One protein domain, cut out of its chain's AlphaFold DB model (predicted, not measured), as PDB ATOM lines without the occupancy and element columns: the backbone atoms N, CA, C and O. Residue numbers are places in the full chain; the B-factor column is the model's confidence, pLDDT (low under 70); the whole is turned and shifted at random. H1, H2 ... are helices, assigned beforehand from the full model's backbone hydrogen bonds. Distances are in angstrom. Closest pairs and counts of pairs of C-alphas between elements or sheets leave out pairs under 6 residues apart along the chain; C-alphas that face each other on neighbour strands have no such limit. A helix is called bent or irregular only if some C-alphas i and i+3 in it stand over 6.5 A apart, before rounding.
ATOM      1  N   HIS A   2      19.060 -26.922   7.796       72.00
ATOM      2  CA  HIS A   2      18.989 -25.454   7.770       72.00
ATOM      3  C   HIS A   2      18.513 -24.897   9.123       72.00
ATOM      4  O   HIS A   2      17.583 -25.451   9.726       72.00
ATOM      5  N   ARG A   3      19.170 -23.843   9.621       75.56
ATOM      6  CA  ARG A   3      18.777 -23.127  10.844       75.56
ATOM      7  C   ARG A   3      17.683 -22.131  10.470       75.56
ATOM      8  O   ARG A   3      17.826 -21.432   9.483       75.56
ATOM      9  N   VAL A   4      16.603 -22.066  11.249       76.00
ATOM     10  CA  VAL A   4      15.502 -21.130  10.969       76.00
ATOM     11  C   VAL A   4      15.934 -19.716  11.347       76.00
ATOM     12  O   VAL A   4      16.104 -19.422  12.534       76.00
ATOM     13  N   GLU A   5      16.093 -18.855  10.347       85.19
ATOM     14  CA  GLU A   5      16.496 -17.460  10.523       85.19
ATOM     15  C   GLU A   5      15.289 -16.512  10.597       85.19
ATOM     16  O   GLU A   5      14.125 -16.919  10.483       85.19
ATOM     17  N   PHE A   6      15.553 -15.220  10.820       82.69
ATOM     18  CA  PHE A   6      14.509 -14.195  10.847       82.69
ATOM     19  C   PHE A   6      13.718 -14.154   9.533       82.69
ATOM     20  O   PHE A   6      12.492 -14.105   9.572       82.69
ATOM     21  N   ALA A   7      14.397 -14.253   8.384       85.75
ATOM     22  CA  ALA A   7      13.752 -14.249   7.072       85.75
ATOM     23  C   ALA A   7      12.767 -15.421   6.905       85.75
ATOM     24  O   ALA A   7      11.637 -15.209   6.470       85.75
ATOM     25  N   ASP A   8      13.143 -16.631   7.335       85.88
ATOM     26  CA  ASP A   8      12.273 -17.815   7.280       85.88
ATOM     27  C   ASP A   8      11.018 -17.643   8.145       85.88
ATOM     28  O   ASP A   8       9.904 -18.005   7.752       85.88
ATOM     29  N   PHE A   9      11.198 -17.080   9.343       85.75
ATOM     30  CA  PHE A   9      10.105 -16.760  10.256       85.75
ATOM     31  C   PHE A   9       9.178 -15.700   9.653       85.75
ATOM     32  O   PHE A   9       7.959 -15.878   9.654       85.75
ATOM     33  N   TRP A  10       9.760 -14.626   9.119       89.25
ATOM     34  CA  TRP A  10       9.051 -13.488   8.552       89.25
ATOM     35  C   TRP A  10       8.232 -13.887   7.320       89.25
ATOM     36  O   TRP A  10       7.039 -13.583   7.254       89.25
ATOM     37  N   MET A  11       8.835 -14.644   6.397       91.69
ATOM     38  CA  MET A  11       8.163 -15.205   5.220       91.69
ATOM     39  C   MET A  11       7.037 -16.156   5.614       91.69
ATOM     40  O   MET A  11       5.947 -16.105   5.044       91.69
ATOM     41  N   GLY A  12       7.270 -16.995   6.624       91.88
ATOM     42  CA  GLY A  12       6.240 -17.882   7.144       91.88
ATOM     43  C   GLY A  12       5.015 -17.117   7.660       91.88
ATOM     44  O   GLY A  12       3.882 -17.548   7.447       91.88
ATOM     45  N   ASP A  13       5.209 -15.978   8.323       90.94
ATOM     46  CA  ASP A  13       4.085 -15.163   8.779       90.94
ATOM     47  C   ASP A  13       3.358 -14.456   7.627       90.94
ATOM     48  O   ASP A  13       2.134 -14.328   7.706       90.94
ATOM     49  N   GLN A  14       4.046 -14.090   6.536       94.94
ATOM     50  CA  GLN A  14       3.371 -13.639   5.307       94.94
ATOM     51  C   GLN A  14       2.508 -14.757   4.714       94.94
ATOM     52  O   GLN A  14       1.365 -14.524   4.324       94.94
ATOM     53  N   PHE A  15       3.020 -15.991   4.703       95.25
ATOM     54  CA  PHE A  15       2.296 -17.148   4.184       95.25
ATOM     55  C   PHE A  15       0.993 -17.416   4.954       95.25
ATOM     56  O   PHE A  15      -0.024 -17.751   4.350       95.25
ATOM     57  N   CYS A  16       0.963 -17.169   6.267       94.94
ATOM     58  CA  CYS A  16      -0.270 -17.238   7.061       94.94
ATOM     59  C   CYS A  16      -1.343 -16.220   6.646       94.94
ATOM     60  O   CYS A  16      -2.524 -16.466   6.872       94.94
ATOM     61  N   SER A  17      -0.983 -15.100   6.020       93.56
ATOM     62  CA  SER A  17      -1.980 -14.170   5.467       93.56
ATOM     63  C   SER A  17      -2.632 -14.700   4.180       93.56
ATOM     64  O   SER A  17      -3.661 -14.183   3.758       93.56
ATOM     65  N   LEU A  18      -2.098 -15.781   3.595       93.94
ATOM     66  CA  LEU A  18      -2.659 -16.454   2.419       93.94
ATOM     67  C   LEU A  18      -3.620 -17.603   2.761       93.94
ATOM     68  O   LEU A  18      -4.101 -18.276   1.854       93.94
ATOM     69  N   ILE A  19      -3.954 -17.827   4.035       94.81
ATOM     70  CA  ILE A  19      -4.861 -18.919   4.429       94.81
ATOM     71  C   ILE A  19      -6.200 -18.844   3.683       94.81
ATOM     72  O   ILE A  19      -6.665 -19.850   3.150       94.81
ATOM     73  N   PHE A  20      -6.800 -17.652   3.608       90.56
ATOM     74  CA  PHE A  20      -8.070 -17.457   2.912       90.56
ATOM     75  C   PHE A  20      -7.985 -17.751   1.401       90.56
ATOM     76  O   PHE A  20      -8.777 -18.563   0.917       90.56
ATOM     77  N   PRO A  21      -7.063 -17.155   0.617       91.62
ATOM     78  CA  PRO A  21      -6.965 -17.488  -0.803       91.62
ATOM     79  C   PRO A  21      -6.606 -18.963  -1.038       91.62
ATOM     80  O   PRO A  21      -7.186 -19.582  -1.927       91.62
ATOM     81  N   LEU A  22      -5.746 -19.568  -0.208       92.81
ATOM     82  CA  LEU A  22      -5.414 -20.994  -0.311       92.81
ATOM     83  C   LEU A  22      -6.633 -21.889  -0.092       92.81
ATOM     84  O   LEU A  22      -6.859 -22.821  -0.864       92.81
ATOM     85  N   SER A  23      -7.464 -21.588   0.909       90.69
ATOM     86  CA  SER A  23      -8.681 -22.363   1.159       90.69
ATOM     87  C   SER A  23      -9.705 -22.262   0.027       90.69
ATOM     88  O   SER A  23     -10.560 -23.131  -0.104       90.69
ATOM     89  N   ASN A  24      -9.619 -21.217  -0.801       88.75
ATOM     90  CA  ASN A  24     -10.517 -20.981  -1.930       88.75
ATOM     91  C   ASN A  24      -9.947 -21.452  -3.279       88.75
ATOM     92  O   ASN A  24     -10.603 -21.270  -4.301       88.75
ATOM     93  N   LEU A  25      -8.790 -22.123  -3.317       89.31
ATOM     94  CA  LEU A  25      -8.279 -22.713  -4.566       89.31
ATOM     95  C   LEU A  25      -9.268 -23.715  -5.181       89.31
ATOM     96  O   LEU A  25      -9.423 -23.755  -6.400       89.31
ATOM     97  N   TYR A  26      -9.993 -24.465  -4.342       84.81
ATOM     98  CA  TYR A  26     -11.084 -25.332  -4.796       84.81
ATOM     99  C   TYR A  26     -12.172 -24.541  -5.533       84.81
ATOM    100  O   TYR A  26     -12.615 -24.960  -6.600       84.81
ATOM    101  N   PHE A  27     -12.583 -23.391  -4.982       86.81
ATOM    102  CA  PHE A  27     -13.587 -22.534  -5.607       86.81
ATOM    103  C   PHE A  27     -13.121 -22.068  -6.986       86.81
ATOM    104  O   PHE A  27     -13.885 -22.176  -7.936       86.81
ATOM    105  N   VAL A  28     -11.867 -21.618  -7.111       87.88
ATOM    106  CA  VAL A  28     -11.309 -21.151  -8.392       87.88
ATOM    107  C   VAL A  28     -11.331 -22.267  -9.436       87.88
ATOM    108  O   VAL A  28     -11.822 -22.058 -10.543       87.88
ATOM    109  N   ALA A  29     -10.859 -23.465  -9.079       88.25
ATOM    110  CA  ALA A  29     -10.882 -24.615  -9.978       88.25
ATOM    111  C   ALA A  29     -12.319 -25.009 -10.368       88.25
ATOM    112  O   ALA A  29     -12.613 -25.191 -11.546       88.25
ATOM    113  N   CYS A  30     -13.231 -25.081  -9.393       88.56
ATOM    114  CA  CYS A  30     -14.634 -25.428  -9.616       88.56
ATOM    115  C   CYS A  30     -15.338 -24.408 -10.522       88.56
ATOM    116  O   CYS A  30     -15.933 -24.798 -11.525       88.56
ATOM    117  N   ALA A  31     -15.216 -23.111 -10.225       90.31
ATOM    118  CA  ALA A  31     -15.815 -22.042 -11.018       90.31
ATOM    119  C   ALA A  31     -15.288 -22.058 -12.460       90.31
ATOM    120  O   ALA A  31     -16.072 -21.989 -13.400       90.31
ATOM    121  N   TYR A  32     -13.980 -22.265 -12.643       90.56
ATOM    122  CA  TYR A  32     -13.386 -22.373 -13.974       90.56
ATOM    123  C   TYR A  32     -13.941 -23.560 -14.778       90.56
ATOM    124  O   TYR A  32     -14.221 -23.418 -15.962       90.56
ATOM    125  N   THR A  33     -14.152 -24.719 -14.142       90.31
ATOM    126  CA  THR A  33     -14.732 -25.897 -14.819       90.31
ATOM    127  C   THR A  33     -16.222 -25.768 -15.128       90.31
ATOM    128  O   THR A  33     -16.704 -26.395 -16.067       90.31
ATOM    129  N   ARG A  34     -16.961 -24.998 -14.323       88.62
ATOM    130  CA  ARG A  34     -18.408 -24.796 -14.476       88.62
ATOM    131  C   ARG A  34     -18.751 -23.686 -15.466       88.62
ATOM    132  O   ARG A  34     -19.853 -23.705 -15.997       88.62
ATOM    133  N   GLY A  35     -17.813 -22.779 -15.734       89.75
ATOM    134  CA  GLY A  35     -18.030 -21.620 -16.595       89.75
ATOM    135  C   GLY A  35     -18.628 -20.429 -15.844       89.75
ATOM    136  O   GLY A  35     -18.991 -20.516 -14.670       89.75
ATOM    137  N   PHE A  36     -18.694 -19.293 -16.540       91.06
ATOM    138  CA  PHE A  36     -19.177 -18.010 -16.009       91.06
ATOM    139  C   PHE A  36     -20.385 -17.475 -16.790       91.06
ATOM    140  O   PHE A  36     -20.716 -16.298 -16.670       91.06
ATOM    141  N   ASP A  37     -21.023 -18.326 -17.598       88.94
ATOM    142  CA  ASP A  37     -22.119 -17.924 -18.483       88.94
ATOM    143  C   ASP A  37     -23.372 -17.537 -17.688       88.94
ATOM    144  O   ASP A  37     -24.023 -16.544 -18.008       88.94
ATOM    145  N   ASN A  38     -23.676 -18.278 -16.613       89.19
ATOM    146  CA  ASN A  38     -24.730 -17.934 -15.664       89.19
ATOM    147  C   ASN A  38     -24.204 -17.873 -14.230       89.19
ATOM    148  O   ASN A  38     -23.373 -18.678 -13.801       89.19
ATOM    149  N   ASP A  39     -24.793 -16.980 -13.436       83.88
ATOM    150  CA  ASP A  39     -24.439 -16.833 -12.024       83.88
ATOM    151  C   ASP A  39     -24.668 -18.108 -11.201       83.88
ATOM    152  O   ASP A  39     -23.921 -18.399 -10.267       83.88
ATOM    153  N   SER A  40     -25.664 -18.913 -11.571       85.06
ATOM    154  CA  SER A  40     -25.974 -20.180 -10.904       85.06
ATOM    155  C   SER A  40     -24.859 -21.220 -10.998       85.06
ATOM    156  O   SER A  40     -24.814 -22.131 -10.166       85.06
ATOM    157  N   ASP A  41     -23.982 -21.118 -11.997       85.56
ATOM    158  CA  ASP A  41     -23.028 -22.177 -12.331       85.56
ATOM    159  C   ASP A  41     -21.810 -22.121 -11.406       85.56
ATOM    160  O   ASP A  41     -21.435 -23.127 -10.796       85.56
ATOM    161  N   TRP A  42     -21.256 -20.924 -11.198       86.00
ATOM    162  CA  TRP A  42     -20.143 -20.712 -10.275       86.00
ATOM    163  C   TRP A  42     -20.599 -20.607  -8.810       86.00
ATOM    164  O   TRP A  42     -19.851 -20.985  -7.904       86.00
ATOM    165  N   GLN A  43     -21.828 -20.148  -8.536       85.75
ATOM    166  CA  GLN A  43     -22.337 -20.013  -7.161       85.75
ATOM    167  C   GLN A  43     -22.454 -21.355  -6.428       85.75
ATOM    168  O   GLN A  43     -22.275 -21.408  -5.210       85.75
ATOM    169  N   GLN A  44     -22.669 -22.458  -7.149       82.94
ATOM    170  CA  GLN A  44     -22.668 -23.808  -6.571       82.94
ATOM    171  C   GLN A  44     -21.306 -24.198  -5.971       82.94
ATOM    172  O   GLN A  44     -21.245 -25.047  -5.084       82.94
ATOM    173  N   CYS A  45     -20.216 -23.557  -6.403       84.94
ATOM    174  CA  CYS A  45     -18.870 -23.796  -5.889       84.94
ATOM    175  C   CYS A  45     -18.586 -23.080  -4.558       84.94
ATOM    176  O   CYS A  45     -17.584 -23.385  -3.911       84.94
ATOM    177  N   LEU A  46     -19.441 -22.135  -4.133       78.69
ATOM    178  CA  LEU A  46     -19.255 -21.362  -2.895       78.69
ATOM    179  C   LEU A  46     -19.373 -22.220  -1.628       78.69
ATOM    180  O   LEU A  46     -18.837 -21.857  -0.581       78.69
ATOM    181  N   VAL A  47     -20.076 -23.349  -1.712       72.06
ATOM    182  CA  VAL A  47     -20.218 -24.309  -0.616       72.06
ATOM    183  C   VAL A  47     -19.793 -25.676  -1.130       72.06
ATOM    184  O   VAL A  47     -20.516 -26.331  -1.875       72.06
ATOM    185  N   THR A  48     -18.604 -26.119  -0.728       70.06
ATOM    186  CA  THR A  48     -18.148 -27.472  -1.054       70.06
ATOM    187  C   THR A  48     -18.832 -28.511  -0.163       70.06
ATOM    188  O   THR A  48     -18.995 -28.310   1.046       70.06
ATOM    189  N   LYS A  49     -19.208 -29.652  -0.755       73.25
ATOM    190  CA  LYS A  49     -19.624 -30.841   0.004       73.25
ATOM    191  C   LYS A  49     -18.438 -31.428   0.781       73.25
ATOM    192  O   LYS A  49     -18.610 -31.850   1.923       73.25
ATOM    193  N   ASP A  50     -17.238 -31.340   0.210       82.50
ATOM    194  CA  ASP A  50     -15.986 -31.843   0.778       82.50
ATOM    195  C   ASP A  50     -15.267 -30.756   1.580       82.50
ATOM    196  O   ASP A  50     -14.209 -30.256   1.196       82.50
ATOM    197  N   TRP A  51     -15.835 -30.380   2.727       88.00
ATOM    198  CA  TRP A  51     -15.284 -29.334   3.605       88.00
ATOM    199  C   TRP A  51     -13.860 -29.629   4.118       88.00
ATOM    200  O   TRP A  51     -13.159 -28.714   4.551       88.00
ATOM    201  N   GLY A  52     -13.406 -30.886   4.034       91.50
ATOM    202  CA  GLY A  52     -12.047 -31.298   4.392       91.50
ATOM    203  C   GLY A  52     -10.962 -30.730   3.469       91.50
ATOM    204  O   GLY A  52      -9.894 -30.364   3.951       91.50
ATOM    205  N   VAL A  53     -11.233 -30.586   2.166       90.19
ATOM    206  CA  VAL A  53     -10.267 -30.032   1.197       90.19
ATOM    207  C   VAL A  53      -9.878 -28.584   1.531       90.19
ATOM    208  O   VAL A  53      -8.688 -28.327   1.729       90.19
ATOM    209  N   PRO A  54     -10.820 -27.625   1.654       90.81
ATOM    210  CA  PRO A  54     -10.464 -26.255   2.004       90.81
ATOM    211  C   PRO A  54      -9.886 -26.154   3.422       90.81
ATOM    212  O   PRO A  54      -9.026 -25.306   3.646       90.81
ATOM    213  N   PHE A  55     -10.267 -27.039   4.354       94.19
ATOM    214  CA  PHE A  55      -9.643 -27.123   5.680       94.19
ATOM    215  C   PHE A  55      -8.158 -27.502   5.610       94.19
ATOM    216  O   PHE A  55      -7.330 -26.839   6.241       94.19
ATOM    217  N   VAL A  56      -7.801 -28.535   4.840       94.81
ATOM    218  CA  VAL A  56      -6.401 -28.943   4.666       94.81
ATOM    219  C   VAL A  56      -5.602 -27.802   4.045       94.81
ATOM    220  O   VAL A  56      -4.575 -27.418   4.598       94.81
ATOM    221  N   LEU A  57      -6.106 -27.198   2.964       94.31
ATOM    222  CA  LEU A  57      -5.441 -26.076   2.295       94.31
ATOM    223  C   LEU A  57      -5.266 -24.862   3.220       94.31
ATOM    224  O   LEU A  57      -4.185 -24.277   3.265       94.31
ATOM    225  N   ALA A  58      -6.290 -24.524   4.009       94.56
ATOM    226  CA  ALA A  58      -6.223 -23.462   5.012       94.56
ATOM    227  C   ALA A  58      -5.191 -23.745   6.114       94.56
ATOM    228  O   ALA A  58      -4.586 -22.825   6.665       94.56
ATOM    229  N   SER A  59      -5.001 -25.018   6.459       96.62
ATOM    230  CA  SER A  59      -4.124 -25.429   7.555       96.62
ATOM    231  C   SER A  59      -2.649 -25.460   7.159       96.62
ATOM    232  O   SER A  59      -1.801 -25.394   8.046       96.62
ATOM    233  N   ILE A  60      -2.317 -25.521   5.860       96.50
ATOM    234  CA  ILE A  60      -0.927 -25.622   5.379       96.50
ATOM    235  C   ILE A  60      -0.028 -24.511   5.951       96.50
ATOM    236  O   ILE A  60       0.990 -24.854   6.559       96.50
ATOM    237  N   PRO A  61      -0.364 -23.206   5.854       97.06
ATOM    238  CA  PRO A  61       0.496 -22.158   6.407       97.06
ATOM    239  C   PRO A  61       0.714 -22.287   7.915       97.06
ATOM    240  O   PRO A  61       1.837 -22.157   8.403       97.06
ATOM    241  N   LEU A  62      -0.346 -22.611   8.657       97.81
ATOM    242  CA  LEU A  62      -0.286 -22.769  10.108       97.81
ATOM    243  C   LEU A  62       0.548 -23.986  10.515       97.81
ATOM    244  O   LEU A  62       1.326 -23.902  11.461       97.81
ATOM    245  N   LEU A  63       0.434 -25.096   9.781       97.31
ATOM    246  CA  LEU A  63       1.237 -26.299   9.993       97.31
ATOM    247  C   LEU A  63       2.720 -26.028   9.745       97.31
ATOM    248  O   LEU A  63       3.549 -26.401  10.573       97.31
ATOM    249  N   VAL A  64       3.058 -25.321   8.663       96.44
ATOM    250  CA  VAL A  64       4.443 -24.907   8.388       96.44
ATOM    251  C   VAL A  64       4.997 -24.103   9.565       96.44
ATOM    252  O   VAL A  64       6.086 -24.402  10.060       96.44
ATOM    253  N   ARG A  65       4.236 -23.137  10.087       96.56
ATOM    254  CA  ARG A  65       4.660 -22.327  11.240       96.56
ATOM    255  C   ARG A  65       4.746 -23.101  12.544       96.56
ATOM    256  O   ARG A  65       5.656 -22.851  13.339       96.56
ATOM    257  N   LEU A  66       3.834 -24.038  12.768       97.12
ATOM    258  CA  LEU A  66       3.862 -24.928  13.920       97.12
ATOM    259  C   LEU A  66       5.138 -25.777  13.902       97.12
ATOM    260  O   LEU A  66       5.882 -25.778  14.880       97.12
ATOM    261  N   VAL A  67       5.441 -26.419  12.770       96.06
ATOM    262  CA  VAL A  67       6.652 -27.233  12.592       96.06
ATOM    263  C   VAL A  67       7.913 -26.383  12.743       96.06
ATOM    264  O   VAL A  67       8.824 -26.774  13.471       96.06
ATOM    265  N   GLN A  68       7.963 -25.193  12.135       94.81
ATOM    266  CA  GLN A  68       9.082 -24.259  12.311       94.81
ATOM    267  C   GLN A  68       9.277 -23.867  13.783       94.81
ATOM    268  O   GLN A  68      10.407 -23.800  14.264       94.81
ATOM    269  N   SER A  69       8.188 -23.625  14.511       95.38
ATOM    270  CA  SER A  69       8.227 -23.254  15.928       95.38
ATOM    271  C   SER A  69       8.713 -24.409  16.810       95.38
ATOM    272  O   SER A  69       9.572 -24.204  17.667       95.38
ATOM    273  N   ILE A  70       8.253 -25.636  16.548       95.69
ATOM    274  CA  ILE A  70       8.749 -26.848  17.220       95.69
ATOM    275  C   ILE A  70      10.235 -27.048  16.923       95.69
ATOM    276  O   ILE A  70      11.015 -27.269  17.845       95.69
ATOM    277  N   LYS A  71      10.656 -26.904  15.661       93.69
ATOM    278  CA  LYS A  71      12.068 -27.008  15.280       93.69
ATOM    279  C   LYS A  71      12.933 -25.998  16.036       93.69
ATOM    280  O   LYS A  71      13.947 -26.381  16.609       93.69
ATOM    281  N   ARG A  72      12.519 -24.728  16.095       93.44
ATOM    282  CA  ARG A  72      13.251 -23.701  16.851       93.44
ATOM    283  C   ARG A  72      13.352 -24.045  18.332       93.44
ATOM    284  O   ARG A  72      14.397 -23.810  18.926       93.44
ATOM    285  N   TRP A  73      12.299 -24.608  18.923       95.44
ATOM    286  CA  TRP A  73      12.361 -25.103  20.295       95.44
ATOM    287  C   TRP A  73      13.336 -26.275  20.451       95.44
ATOM    288  O   TRP A  73      14.087 -26.299  21.419       95.44
ATOM    289  N   VAL A  74      13.368 -27.232  19.521       94.56
ATOM    290  CA  VAL A  74      14.341 -28.339  19.562       94.56
ATOM    291  C   VAL A  74      15.774 -27.804  19.509       94.56
ATOM    292  O   VAL A  74      16.614 -28.265  20.281       94.56
ATOM    293  N   ASP A  75      16.022 -26.804  18.659       93.00
ATOM    294  CA  ASP A  75      17.349 -26.225  18.441       93.00
ATOM    295  C   ASP A  75      17.808 -25.328  19.616       93.00
ATOM    296  O   ASP A  75      18.977 -25.374  19.989       93.00
ATOM    297  N   SER A  76      16.925 -24.513  20.219       92.69
ATOM    298  CA  SER A  76      17.306 -23.528  21.259       92.69
ATOM    299  C   SER A  76      16.840 -23.851  22.681       92.69
ATOM    300  O   SER A  76      17.291 -23.217  23.631       92.69
ATOM    301  N   ARG A  77      15.896 -24.786  22.839       93.31
ATOM    302  CA  ARG A  77      15.186 -25.120  24.092       93.31
ATOM    303  C   ARG A  77      14.413 -23.967  24.740       93.31
ATOM    304  O   ARG A  77      13.885 -24.127  25.838       93.31
ATOM    305  N   LEU A  78      14.236 -22.846  24.041       94.19
ATOM    306  CA  LEU A  78      13.442 -21.717  24.527       94.19
ATOM    307  C   LEU A  78      11.940 -22.014  24.432       94.19
ATOM    308  O   LEU A  78      11.392 -22.189  23.339       94.19
ATOM    309  N   ILE A  79      11.257 -22.009  25.579       95.38
ATOM    310  CA  ILE A  79       9.811 -22.283  25.692       95.38
ATOM    311  C   ILE A  79       8.982 -21.299  24.856       95.38
ATOM    312  O   ILE A  79       7.953 -21.681  24.302       95.38
ATOM    313  N   THR A  80       9.459 -20.066  24.669       94.81
ATOM    314  CA  THR A  80       8.824 -19.056  23.810       94.81
ATOM    315  C   THR A  80       8.510 -19.590  22.411       94.81
ATOM    316  O   THR A  80       7.476 -19.251  21.843       94.81
ATOM    317  N   HIS A  81       9.338 -20.478  21.853       94.75
ATOM    318  CA  HIS A  81       9.046 -21.090  20.557       94.75
ATOM    319  C   HIS A  81       7.889 -22.094  20.616       94.75
ATOM    320  O   HIS A  81       7.084 -22.119  19.691       94.75
ATOM    321  N   LEU A  82       7.726 -22.859  21.700       96.00
ATOM    322  CA  LEU A  82       6.537 -23.701  21.882       96.00
ATOM    323  C   LEU A  82       5.274 -22.867  22.075       96.00
ATOM    324  O   LEU A  82       4.244 -23.212  21.507       96.00
ATOM    325  N   ILE A  83       5.354 -21.750  22.805       97.62
ATOM    326  CA  ILE A  83       4.231 -20.809  22.933       97.62
ATOM    327  C   ILE A  83       3.879 -20.242  21.546       97.62
ATOM    328  O   ILE A  83       2.707 -20.158  21.192       97.62
ATOM    329  N   ASN A  84       4.864 -19.942  20.695       96.38
ATOM    330  CA  ASN A  84       4.580 -19.561  19.310       96.38
ATOM    331  C   ASN A  84       3.906 -20.703  18.527       96.38
ATOM    332  O   ASN A  84       2.972 -20.476  17.767       96.38
ATOM    333  N   GLY A  85       4.350 -21.944  18.734       97.25
ATOM    334  CA  GLY A  85       3.716 -23.133  18.163       97.25
ATOM    335  C   GLY A  85       2.255 -23.272  18.597       97.25
ATOM    336  O   GLY A  85       1.383 -23.451  17.750       97.25
ATOM    337  N   GLY A  86       1.968 -23.095  19.887       97.88
ATOM    338  CA  GLY A  86       0.618 -23.124  20.453       97.88
ATOM    339  C   GLY A  86      -0.330 -22.134  19.777       97.88
ATOM    340  O   GLY A  86      -1.466 -22.494  19.464       97.88
ATOM    341  N   LYS A  87       0.157 -20.932  19.441       97.56
ATOM    342  CA  LYS A  87      -0.593 -19.947  18.646       97.56
ATOM    343  C   LYS A  87      -1.046 -20.542  17.310       97.56
ATOM    344  O   LYS A  87      -2.240 -20.538  17.022       97.56
ATOM    345  N   TYR A  88      -0.134 -21.100  16.511       98.12
ATOM    346  CA  TYR A  88      -0.497 -21.685  15.210       98.12
ATOM    347  C   TYR A  88      -1.344 -22.958  15.344       98.12
ATOM    348  O   TYR A  88      -2.269 -23.154  14.558       98.12
ATOM    349  N   GLY A  89      -1.097 -23.772  16.374       98.38
ATOM    350  CA  GLY A  89      -1.933 -24.924  16.719       98.38
ATOM    351  C   GLY A  89      -3.382 -24.525  17.009       98.38
ATOM    352  O   GLY A  89      -4.307 -25.120  16.460       98.38
ATOM    353  N   SER A  90      -3.592 -23.461  17.791       98.38
ATOM    354  CA  SER A  90      -4.937 -22.927  18.053       98.38
ATOM    355  C   SER A  90      -5.625 -22.413  16.782       98.38
ATOM    356  O   SER A  90      -6.833 -22.587  16.632       98.38
ATOM    357  N   GLY A  91      -4.859 -21.887  15.818       98.06
ATOM    358  CA  GLY A  91      -5.364 -21.519  14.496       98.06
ATOM    359  C   GLY A  91      -5.869 -22.719  13.691       98.06
ATOM    360  O   GLY A  91      -6.928 -22.636  13.072       98.06
ATOM    361  N   ILE A  92      -5.160 -23.853  13.722       98.56
ATOM    362  CA  ILE A  92      -5.588 -25.083  13.031       98.56
ATOM    363  C   ILE A  92      -6.914 -25.577  13.620       98.56
ATOM    364  O   ILE A  92      -7.844 -25.899  12.881       98.56
ATOM    365  N   ILE A  93      -7.027 -25.576  14.951       98.50
ATOM    366  CA  ILE A  93      -8.261 -25.956  15.652       98.50
ATOM    367  C   ILE A  93      -9.403 -24.990  15.299       98.50
ATOM    368  O   ILE A  93     -10.515 -25.431  15.012       98.50
ATOM    369  N   TYR A  94      -9.137 -23.682  15.254       98.31
ATOM    370  CA  TYR A  94     -10.113 -22.693  14.799       98.31
ATOM    371  C   TYR A  94     -10.638 -23.006  13.391       98.31
ATOM    372  O   TYR A  94     -11.854 -23.065  13.198       98.31
ATOM    373  N   TYR A  95      -9.752 -23.255  12.417       97.44
ATOM    374  CA  TYR A  95     -10.176 -23.555  11.047       97.44
ATOM    375  C   TYR A  95     -10.924 -24.887  10.936       97.44
ATOM    376  O   TYR A  95     -11.877 -24.972  10.161       97.44
ATOM    377  N   LEU A  96     -10.576 -25.894  11.742       97.25
ATOM    378  CA  LEU A  96     -11.333 -27.148  11.826       97.25
ATOM    379  C   LEU A  96     -12.803 -26.879  12.175       97.25
ATOM    380  O   LEU A  96     -13.706 -27.334  11.468       97.25
ATOM    381  N   PHE A  97     -13.052 -26.103  13.233       96.81
ATOM    382  CA  PHE A  97     -14.416 -25.773  13.644       96.81
ATOM    383  C   PHE A  97     -15.101 -24.786  12.698       96.81
ATOM    384  O   PHE A  97     -16.299 -24.929  12.467       96.81
ATOM    385  N   TYR A  98     -14.365 -23.855  12.084       95.12
ATOM    386  CA  TYR A  98     -14.898 -22.962  11.051       95.12
ATOM    387  C   TYR A  98     -15.467 -23.741   9.862       95.12
ATOM    388  O   TYR A  98     -16.630 -23.545   9.511       95.12
ATOM    389  N   PHE A  99     -14.695 -24.651   9.258       93.31
ATOM    390  CA  PHE A  99     -15.173 -25.412   8.099       93.31
ATOM    391  C   PHE A  99     -16.257 -26.424   8.478       93.31
ATOM    392  O   PHE A  99     -17.218 -26.590   7.726       93.31
ATOM    393  N   ASN A 100     -16.173 -27.037   9.665       92.88
ATOM    394  CA  ASN A 100     -17.238 -27.902  10.173       92.88
ATOM    395  C   ASN A 100     -18.563 -27.145  10.352       92.88
ATOM    396  O   ASN A 100     -19.618 -27.615   9.921       92.88
ATOM    397  N   TRP A 101     -18.505 -25.956  10.959       92.81
ATOM    398  CA  TRP A 101     -19.653 -25.070  11.092       92.81
ATOM    399  C   TRP A 101     -20.188 -24.649   9.727       92.81
ATOM    400  O   TRP A 101     -21.388 -24.751   9.487       92.81
ATOM    401  N   ARG A 102     -19.313 -24.243   8.802       88.94
ATOM    402  CA  ARG A 102     -19.730 -23.767   7.482       88.94
ATOM    403  C   ARG A 102     -20.417 -24.845   6.647       88.94
ATOM    404  O   ARG A 102     -21.320 -24.511   5.887       88.94
ATOM    405  N   HIS A 103     -20.023 -26.104   6.836       88.44
ATOM    406  CA  HIS A 103     -20.663 -27.268   6.233       88.44
ATOM    407  C   HIS A 103     -22.040 -27.573   6.842       88.44
ATOM    408  O   HIS A 103     -22.988 -27.835   6.109       88.44
ATOM    409  N   ARG A 104     -22.169 -27.525   8.176       88.12
ATOM    410  CA  ARG A 104     -23.445 -27.788   8.871       88.12
ATOM    411  C   ARG A 104     -24.447 -26.633   8.749       88.12
ATOM    412  O   ARG A 104     -25.649 -26.871   8.771       88.12
ATOM    413  N   GLY A 105     -23.953 -25.405   8.617       82.88
ATOM    414  CA  GLY A 105     -24.751 -24.185   8.553       82.88
ATOM    415  C   GLY A 105     -25.397 -23.785   9.886       82.88
ATOM    416  O   GLY A 105     -25.239 -24.447  10.911       82.88
ATOM    417  N   GLY A 106     -26.137 -22.671   9.846       83.75
ATOM    418  CA  GLY A 106     -26.898 -22.128  10.977       83.75
ATOM    419  C   GLY A 106     -26.087 -21.219  11.907       83.75
ATOM    420  O   GLY A 106     -24.882 -21.354  12.028       83.75
ATOM    421  N   VAL A 107     -26.741 -20.275  12.585       85.75
ATOM    422  CA  VAL A 107     -26.106 -19.363  13.570       85.75
ATOM    423  C   VAL A 107     -26.334 -19.817  15.018       85.75
ATOM    424  O   VAL A 107     -26.299 -19.024  15.953       85.75
ATOM    425  N   GLN A 108     -26.649 -21.100  15.203       86.75
ATOM    426  CA  GLN A 108     -27.008 -21.708  16.483       86.75
ATOM    427  C   GLN A 108     -26.460 -23.141  16.557       86.75
ATOM    428  O   GLN A 108     -26.094 -23.731  15.540       86.75
ATOM    429  N   GLY A 109     -26.428 -23.708  17.763       93.88
ATOM    430  CA  GLY A 109     -26.008 -25.090  18.001       93.88
ATOM    431  C   GLY A 109     -24.512 -25.264  18.280       93.88
ATOM    432  O   GLY A 109     -23.734 -24.309  18.317       93.88
ATOM    433  N   ALA A 110     -24.113 -26.518  18.507       95.44
ATOM    434  CA  ALA A 110     -22.782 -26.858  19.008       95.44
ATOM    435  C   ALA A 110     -21.646 -26.485  18.042       95.44
ATOM    436  O   ALA A 110     -20.623 -25.973  18.484       95.44
ATOM    437  N   SER A 111     -21.812 -26.693  16.729       94.69
ATOM    438  CA  SER A 111     -20.777 -26.352  15.739       94.69
ATOM    439  C   SER A 111     -20.499 -24.848  15.690       94.69
ATOM    440  O   SER A 111     -19.339 -24.445  15.661       94.69
ATOM    441  N   PHE A 112     -21.548 -24.020  15.750       95.69
ATOM    442  CA  PHE A 112     -21.421 -22.564  15.829       95.69
ATOM    443  C   PHE A 112     -20.752 -22.129  17.139       95.69
ATOM    444  O   PHE A 112     -19.803 -21.351  17.113       95.69
ATOM    445  N   ALA A 113     -21.187 -22.678  18.279       97.12
ATOM    446  CA  ALA A 113     -20.601 -22.362  19.583       97.12
ATOM    447  C   ALA A 113     -19.106 -22.721  19.655       97.12
ATOM    448  O   ALA A 113     -18.303 -21.926  20.142       97.12
ATOM    449  N   LEU A 114     -18.720 -23.886  19.125       97.62
ATOM    450  CA  LEU A 114     -17.323 -24.317  19.062       97.62
ATOM    451  C   LEU A 114     -16.497 -23.417  18.138       97.62
ATOM    452  O   LEU A 114     -15.400 -23.011  18.517       97.62
ATOM    453  N   TRP A 115     -17.024 -23.041  16.969       97.56
ATOM    454  CA  TRP A 115     -16.351 -22.084  16.090       97.56
ATOM    455  C   TRP A 115     -16.118 -20.735  16.785       97.56
ATOM    456  O   TRP A 115     -14.993 -20.237  16.769       97.56
ATOM    457  N   CYS A 116     -17.126 -20.185  17.467       98.06
ATOM    458  CA  CYS A 116     -16.996 -18.934  18.218       98.06
ATOM    459  C   CYS A 116     -15.985 -19.037  19.372       98.06
ATOM    460  O   CYS A 116     -15.176 -18.128  19.568       98.06
TER     461      CYS A 116
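AT A GLANCE: This is residues 2 to 116 of the 221 residues of the protein "EXS domain-containing protein" of Phlebia centrifuga (UniProt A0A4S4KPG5). A long helical hairpin of H5 and H6 makes the main body; H1 packs along H5 on the side away from H6, H2 packs on the first part of H5, and H3 and H4 form a second, small hairpin that reaches beyond the beginning of H5. At the far end of the printed part H7 folds back onto the last part of H6, and residues 35 to 40, at the turn of the small hairpin, stick out. The printed part has 115 residues with seven named helices, H1 to H7 in order along the chain, and no named strand, and its class is all helix. It is loose, with a radius of gyration of the C-alphas of 17.4 A, and flat, spanning 55 by 34 by 16 A.

HOW THE PARTS SIT: The hub is H5, residues 52 to 76, which touches four other helices. H1, residues 6 to 16, touches residues 61 to 68 alone of H5, at a shallow tilt of 19 degrees, opposite ways; the closest C-alphas, of Cys 16 and Pro 61, are 5.0 A apart. H2, residues 19 to 23, touches residues 53 to 61 alone of H5, the closest C-alphas being those of Ser 23 and Pro 54, 4.4 A. H3, residues 25 to 34, and H5 only just touch, only at their ends, with 3 pairs of C-alphas within 8 A; those of Tyr 26 and Pro 54 are closest, 6.9 A. H3 and H4, residues 39 to 46, touch as a helical hairpin at a shallow tilt of 28 degrees, the closest C-alphas being those of Ala 31 and Trp 42, 4.6 A. H4 and H5 are apart. H5 and H6, residues 79 to 104, touch as a helical hairpin at a shallow tilt of 8 degrees, with the C-alphas of Leu 66 and Gly 85 closest, 4.6 A. H7, residues 110 to 116, touches residues 94 to 104 alone of H6, at a steep tilt of 45 degrees, opposite ways, with the C-alphas of Phe 97 and Trp 115 closest, 4.8 A. Every O i to N i+4 pair is within hydrogen-bond range in H1, H2, H3, H6 and H7; in H5 19 of 21 are, and in H4 1 of 4, beside 2 of 5 O i to N i+3 pairs.

IN THESE COORDINATES: H1 begins at C-alpha 6, (14.509, -14.195, 10.847), and is 15.6 A long; H2 measures 6.1 A, H3 14.3 A and H4 11.4 A. H5 begins at C-alpha 52, (-12.047, -31.298, 4.392), and is 34.7 A long. It has a kink of 42 degrees near residue 59 and is only just irregular, C-alphas 58 and 61 being 7.0 A apart. H6, the longest, measures 37.7 A; H7 measures 9.8 A and ends at C-alpha 116, (-16.996, -18.934, 18.218).

THE WHOLE: The two C-alphas farthest apart, of Asp 37 and Arg 77, are 57.1 A from each other. The printed part has no cut, and its six links between helices are tight. Mean pLDDT of the printed part is 91.2, and no printed residue is under 70.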